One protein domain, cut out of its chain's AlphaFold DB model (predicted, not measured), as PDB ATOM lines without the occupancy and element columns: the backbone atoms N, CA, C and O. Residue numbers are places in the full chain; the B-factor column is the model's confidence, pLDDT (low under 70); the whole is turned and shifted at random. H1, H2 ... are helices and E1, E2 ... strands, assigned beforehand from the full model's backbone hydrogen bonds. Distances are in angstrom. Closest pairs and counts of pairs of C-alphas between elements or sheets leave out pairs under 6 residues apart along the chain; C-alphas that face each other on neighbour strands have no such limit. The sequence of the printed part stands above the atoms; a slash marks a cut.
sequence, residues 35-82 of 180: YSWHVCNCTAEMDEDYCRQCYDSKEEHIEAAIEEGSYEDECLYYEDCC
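AT A GLANCE: This is residues 35 to 82 of the 180 residues of an uncharacterized protein of viral metagenome (UniProt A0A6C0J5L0). This is a small domain with little regular structure: one helix, H1, stands at one end of the longest axis, a short two-stranded ladder of E1 and E2 runs toward the other end, and loops fill much of the rest. The printed part has 48 residues, of which 19 are in named elements, in the order E1, H1, E2; the sheet E1 - E2 is antiparallel and the class is mixed, helices and strands. It is compact, with a radius of gyration of the C-alphas of 9.6 A and spans of 27 by 20 by 15 A.

IN THESE COORDINATES: E1 is residues 35 to 37, 6.8 A long, from C-alpha 35 at (35.646, 8.664, 98.025). H1, residues 58 to 67, is 14.3 A long. E2, residues 77 to 82, is 14.3 A long and ends at C-alpha 82 at (36.974, 5.909, 106.638).

HOW THE PARTS SIT: E1 and E2 are antiparallel neighbours, with 138 degrees between their directions. The C-alphas of Trp 37 and Tyr 77 face each other at 4.1 A. N 36 and O 78 are within hydrogen-bond range at 2.9 A, N 78 and O 36 at 2.8 A. In H1 every O i to N i+4 pair is within hydrogen-bond range.

THE WHOLE: The C-alphas farthest apart, of Asp 56 and Cys 82, are 28.3 A apart. The link from E1 to H1, 20 residues, is long; that from H1 to E2, 9 residues, is short. The printed part has no cut, and no printed residue is under 70 in pLDDT.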
ATOM      1  N   TYR A  35      34.942   9.169  99.186       88.44
ATOM      2  CA  TYR A  35      35.646   8.664  98.025       88.44
ATOM      3  C   TYR A  35      36.739   9.662  97.679       88.44
ATOM      4  O   TYR A  35      36.552  10.870  97.838       88.44
ATOM      5  N   SER A  36      37.857   9.159  97.179       90.12
ATOM      6  CA  SER A  36      38.969   9.970  96.708       90.12
ATOM      7  C   SER A  36      39.309   9.595  95.276       90.12
ATOM      8  O   SER A  36      39.287   8.430  94.887       90.12
ATOM      9  N   TRP A  37      39.618  10.600  94.468       92.69
ATOM     10  CA  TRP A  37      40.073  10.420  93.102       92.69
ATOM     11  C   TRP A  37      41.429   9.714  93.083       92.69
ATOM     12  O   TRP A  37      42.366  10.126  93.767       92.69
ATOM     13  N   HIS A  38      41.571   8.696  92.239       90.75
ATOM     14  CA  HIS A  38      42.852   8.077  91.943       90.75
ATOM     15  C   HIS A  38      43.867   9.118  91.451       90.75
ATOM     16  O   HIS A  38      43.515  10.105  90.793       90.75
ATOM     17  N   VAL A  39      45.143   8.872  91.759       93.12
ATOM     18  CA  VAL A  39      46.310   9.722  91.460       93.12
ATOM     19  C   VAL A  39      46.381  11.005  92.294       93.12
ATOM     20  O   VAL A  39      47.375  11.225  92.985       93.12
ATOM     21  N   CYS A  40      45.357  11.863  92.257       92.19
ATOM     22  CA  CYS A  40      45.408  13.163  92.935       92.19
ATOM     23  C   CYS A  40      44.934  13.129  94.396       92.19
ATOM     24  O   CYS A  40      45.276  14.035  95.155       92.19
ATOM     25  N   ASN A  41      44.189  12.093  94.800       89.62
ATOM     26  CA  ASN A  41      43.621  11.906  96.142       89.62
ATOM     27  C   ASN A  41      42.782  13.104  96.625       89.62
ATOM     28  O   ASN A  41      42.651  13.353  97.823       89.62
ATOM     29  N   CYS A  42      42.241  13.885  95.688       89.81
ATOM     30  CA  CYS A  42      41.219  14.877  95.988       89.81
ATOM     31  C   CYS A  42      39.904  14.157  96.293       89.81
ATOM     32  O   CYS A  42      39.635  13.113  95.706       89.81
ATOM     33  N   THR A  43      39.058  14.734  97.144       88.06
ATOM     34  CA  THR A  43      37.733  14.170  97.431       88.06
ATOM     35  C   THR A  43      36.915  14.031  96.147       88.06
ATOM     36  O   THR A  43      36.758  14.990  95.387       88.06
ATOM     37  N   ALA A  44      36.406  12.827  95.910       88.06
ATOM     38  CA  ALA A  44      35.507  12.509  94.822       88.06
ATOM     39  C   ALA A  44      34.066  12.779  95.246       88.06
ATOM     40  O   ALA A  44      33.497  12.101  96.103       88.06
ATOM     41  N   GLU A  45      33.481  13.805  94.640       80.31
ATOM     42  CA  GLU A  45      32.060  14.091  94.764       80.31
ATOM     43  C   GLU A  45      31.286  13.190  93.795       80.31
ATOM     44  O   GLU A  45      31.646  13.071  92.626       80.31
ATOM     45  N   MET A  46      30.204  12.565  94.270       70.44
ATOM     46  CA  MET A  46      29.435  11.573  93.499       70.44
ATOM     47  C   MET A  46      28.830  12.104  92.185       70.44
ATOM     48  O   MET A  46      28.440  11.306  91.332       70.44
ATOM     49  N   ASP A  47      28.727  13.425  92.027       81.06
ATOM     50  CA  ASP A  47      28.125  14.072  90.856       81.06
ATOM     51  C   ASP A  47      29.149  14.424  89.757       81.06
ATOM     52  O   ASP A  47      28.763  14.880  88.674       81.06
ATOM     53  N   GLU A  48      30.446  14.226  90.008       85.88
ATOM     54  CA  GLU A  48      31.509  14.472  89.032       85.88
ATOM     55  C   GLU A  48      32.049  13.165  88.440       85.88
ATOM     56  O   GLU A  48      31.974  12.096  89.041       85.88
ATOM     57  N   ASP A  49      32.580  13.236  87.220       90.94
ATOM     58  CA  ASP A  49      33.092  12.081  86.480       90.94
ATOM     59  C   ASP A  49      34.620  12.075  86.308       90.94
ATOM     60  O   ASP A  49      35.136  11.168  85.651       90.94
ATOM     61  N   TYR A  50      35.316  13.070  86.875       93.81
ATOM     62  CA  TYR A  50      36.775  13.199  87.009       93.81
ATOM     63  C   TYR A  50      37.130  14.369  87.948       93.81
ATOM     64  O   TYR A  50      36.286  15.218  88.237       93.81
ATOM     65  N   CYS A  51      38.394  14.475  88.375       94.19
ATOM     66  CA  CYS A  51      38.855  15.582  89.218       94.19
ATOM     67  C   CYS A  51      39.143  16.862  88.411       94.19
ATOM     68  O   CYS A  51      40.248  17.060  87.903       94.19
ATOM     69  N   ARG A  52      38.184  17.796  88.386       93.62
ATOM     70  CA  ARG A  52      38.319  19.108  87.712       93.62
ATOM     71  C   ARG A  52      39.332  20.061  88.344       93.62
ATOM     72  O   ARG A  52      39.658  21.092  87.764       93.62
ATOM     73  N   GLN A  53      39.780  19.773  89.565       93.69
ATOM     74  CA  GLN A  53      40.784  20.593  90.247       93.69
ATOM     75  C   GLN A  53      42.203  20.292  89.762       93.69
ATOM     76  O   GLN A  53      43.069  21.164  89.835       93.69
ATOM     77  N   CYS A  54      42.441  19.064  89.302       95.62
ATOM     78  CA  CYS A  54      43.769  18.588  88.922       95.62
ATOM     79  C   CYS A  54      43.915  18.324  87.425       95.62
ATOM     80  O   CYS A  54      45.048  18.291  86.956       95.62
ATOM     81  N   TYR A  55      42.806  18.155  86.703       95.44
ATOM     82  CA  TYR A  55      42.800  17.793  85.290       95.44
ATOM     83  C   TYR A  55      41.815  18.667  84.511       95.44
ATOM     84  O   TYR A  55      40.753  19.027  85.026       95.44
ATOM     85  N   ASP A  56      42.157  18.978  83.260       95.81
ATOM     86  CA  ASP A  56      41.333  19.798  82.365       95.81
ATOM     87  C   ASP A  56      40.251  18.965  81.655       95.81
ATOM     88  O   ASP A  56      39.247  19.507  81.178       95.81
ATOM     89  N   SER A  57      40.438  17.642  81.575       96.12
ATOM     90  CA  SER A  57      39.448  16.712  81.035       96.12
ATOM     91  C   SER A  57      39.457  15.351  81.729       96.12
ATOM     92  O   SER A  57      40.417  14.951  82.388       96.12
ATOM     93  N   LYS A  58      38.369  14.600  81.531       95.50
ATOM     94  CA  LYS A  58      38.251  13.219  82.000       95.50
ATOM     95  C   LYS A  58      39.292  12.308  81.359       95.50
ATOM     96  O   LYS A  58      39.831  11.438  82.031       95.50
ATOM     97  N   GLU A  59      39.566  12.497  80.071       96.81
ATOM     98  CA  GLU A  59      40.560  11.712  79.339       96.81
ATOM     99  C   GLU A  59      41.953  11.863  79.956       96.81
ATOM    100  O   GLU A  59      42.632  10.860  80.145       96.81
ATOM    101  N   GLU A  60      42.339  13.082  80.344       97.12
ATOM    102  CA  GLU A  60      43.621  13.344  81.007       97.12
ATOM    103  C   GLU A  60      43.721  12.609  82.353       97.12
ATOM    104  O   GLU A  60      44.736  11.983  82.662       97.12
ATOM    105  N   HIS A  61      42.640  12.619  83.140       96.00
ATOM    106  CA  HIS A  61      42.597  11.899  84.414       96.00
ATOM    107  C   HIS A  61      42.662  10.375  84.216       96.00
ATOM    108  O   HIS A  61      43.373   9.692  84.952       96.00
ATOM    109  N   ILE A  62      41.979   9.836  83.199       96.44
ATOM    110  CA  ILE A  62      42.059   8.412  82.831       96.44
ATOM    111  C   ILE A  62      43.479   8.032  82.420       96.44
ATOM    112  O   ILE A  62      43.985   7.013  82.882       96.44
ATOM    113  N   GLU A  63      44.133   8.833  81.577       96.44
ATOM    114  CA  GLU A  63      45.514   8.580  81.158       96.44
ATOM    115  C   GLU A  63      46.450   8.516  82.371       96.44
ATOM    116  O   GLU A  63      47.182   7.536  82.521       96.44
ATOM    117  N   ALA A  64      46.342   9.474  83.298       96.06
ATOM    118  CA  ALA A  64      47.115   9.469  84.537       96.06
ATOM    119  C   ALA A  64      46.836   8.226  85.407       96.06
ATOM    120  O   ALA A  64      47.765   7.599  85.921       96.06
ATOM    121  N   ALA A  65      45.568   7.832  85.557       94.12
ATOM    122  CA  ALA A  65      45.191   6.654  86.340       94.12
ATOM    123  C   ALA A  65      45.677   5.339  85.700       94.12
ATOM    124  O   ALA A  65      46.068   4.414  86.411       94.12
ATOM    125  N   ILE A  66      45.697   5.249  84.366       94.44
ATOM    126  CA  ILE A  66      46.273   4.108  83.638       94.44
ATOM    127  C   ILE A  66      47.787   4.039  83.861       94.44
ATOM    128  O   ILE A  66      48.314   2.949  84.091       94.44
ATOM    129  N   GLU A  67      48.488   5.174  83.804       95.06
ATOM    130  CA  GLU A  67      49.939   5.240  84.018       95.06
ATOM    131  C   GLU A  67      50.347   4.804  85.435       95.06
ATOM    132  O   GLU A  67      51.320   4.065  85.590       95.06
ATOM    133  N   GLU A  68      49.570   5.185  86.452       92.62
ATOM    134  CA  GLU A  68      49.756   4.760  87.850       92.62
ATOM    135  C   GLU A  68      49.231   3.338  88.136       92.62
ATOM    136  O   GLU A  68      49.417   2.805  89.230       92.62
ATOM    137  N   GLY A  69      48.591   2.687  87.157       90.50
ATOM    138  CA  GLY A  69      48.031   1.342  87.313       90.50
ATOM    139  C   GLY A  69      46.821   1.280  88.250       90.50
ATOM    140  O   GLY A  69      46.529   0.225  88.802       90.50
ATOM    141  N   SER A  70      46.117   2.395  88.441       86.06
ATOM    142  CA  SER A  70      44.966   2.527  89.337       86.06
ATOM    143  C   SER A  70      43.634   2.654  88.585       86.06
ATOM    144  O   SER A  70      42.696   3.240  89.107       86.06
ATOM    145  N   TYR A  71      43.566   2.165  87.343       89.50
ATOM    146  CA  TYR A  71      42.370   2.188  86.483       89.50
ATOM    147  C   TYR A  71      41.959   0.770  86.042       89.50
ATOM    148  O   TYR A  71      41.572   0.540  84.897       89.50
ATOM    149  N   GLU A  72      42.122  -0.223  86.922       82.81
ATOM    150  CA  GLU A  72      41.869  -1.638  86.595       82.81
ATOM    151  C   GLU A  72      40.374  -1.978  86.471       82.81
ATOM    152  O   GLU A  72      40.003  -2.876  85.717       82.81
ATOM    153  N   ASP A  73      39.517  -1.265  87.198       86.88
ATOM    154  CA  ASP A  73      38.063  -1.452  87.259       86.88
ATOM    155  C   ASP A  73      37.286  -0.388  86.463       86.88
ATOM    156  O   ASP A  73      36.065  -0.284  86.586       86.88
ATOM    157  N   GLU A  74      37.994   0.391  85.638       89.06
ATOM    158  CA  GLU A  74      37.475   1.548  84.898       89.06
ATOM    159  C   GLU A  74      36.890   2.658  85.807       89.06
ATOM    160  O   GLU A  74      36.194   3.561  85.322       89.06
ATOM    161  N   CYS A  75      37.206   2.638  87.110       88.88
ATOM    162  CA  CYS A  75      36.814   3.651  88.083       88.88
ATOM    163  C   CYS A  75      37.941   4.672  88.307       88.88
ATOM    164  O   CYS A  75      39.114   4.327  88.402       88.88
ATOM    165  N   LEU A  76      37.594   5.962  88.390       92.19
ATOM    166  CA  LEU A  76      38.561   7.040  88.653       92.19
ATOM    167  C   LEU A  76      38.681   7.397  90.131       92.19
ATOM    168  O   LEU A  76      39.495   8.246  90.481       92.19
ATOM    169  N   TYR A  77      37.883   6.780  90.994       91.44
ATOM    170  CA  TYR A  77      37.891   7.022  92.426       91.44
ATOM    171  C   TYR A  77      37.933   5.702  93.190       91.44
ATOM    172  O   TYR A  77      37.475   4.670  92.704       91.44
ATOM    173  N   TYR A  78      38.423   5.762  94.418       88.25
ATOM    174  CA  TYR A  78      38.387   4.670  95.377       88.25
ATOM    175  C   TYR A  78      37.664   5.121  96.645       88.25
ATOM    176  O   TYR A  78      37.603   6.312  96.951       88.25
ATOM    177  N   GLU A  79      37.080   4.169  97.369       86.69
ATOM    178  CA  GLU A  79      36.514   4.423  98.694       86.69
ATOM    179  C   GLU A  79      37.650   4.717  99.675       86.69
ATOM    180  O   GLU A  79      38.558   3.899  99.844       86.69
ATOM    181  N   ASP A  80      37.609   5.884 100.315       80.00
ATOM    182  CA  ASP A  80      38.504   6.168 101.423       80.00
ATOM    183  C   ASP A  80      38.200   5.189 102.552       80.00
ATOM    184  O   ASP A  80      37.045   4.893 102.859       80.00
ATOM    185  N   CYS A  81      39.248   4.683 103.200       84.25
ATOM    186  CA  CYS A  81      39.107   3.712 104.278       84.25
ATOM    187  C   CYS A  81      38.581   4.352 105.582       84.25
ATOM    188  O   CYS A  81      39.123   4.083 106.658       84.25
ATOM    189  N   CYS A  82      37.577   5.229 105.507       87.31
ATOM    190  CA  CYS A  82      36.974   5.909 106.638       87.31
ATOM    191  C   CYS A  82      35.488   6.253 106.432       87.31
ATOM    192  O   CYS A  82      34.992   6.376 105.315       87.31
TER     193      CYS A  82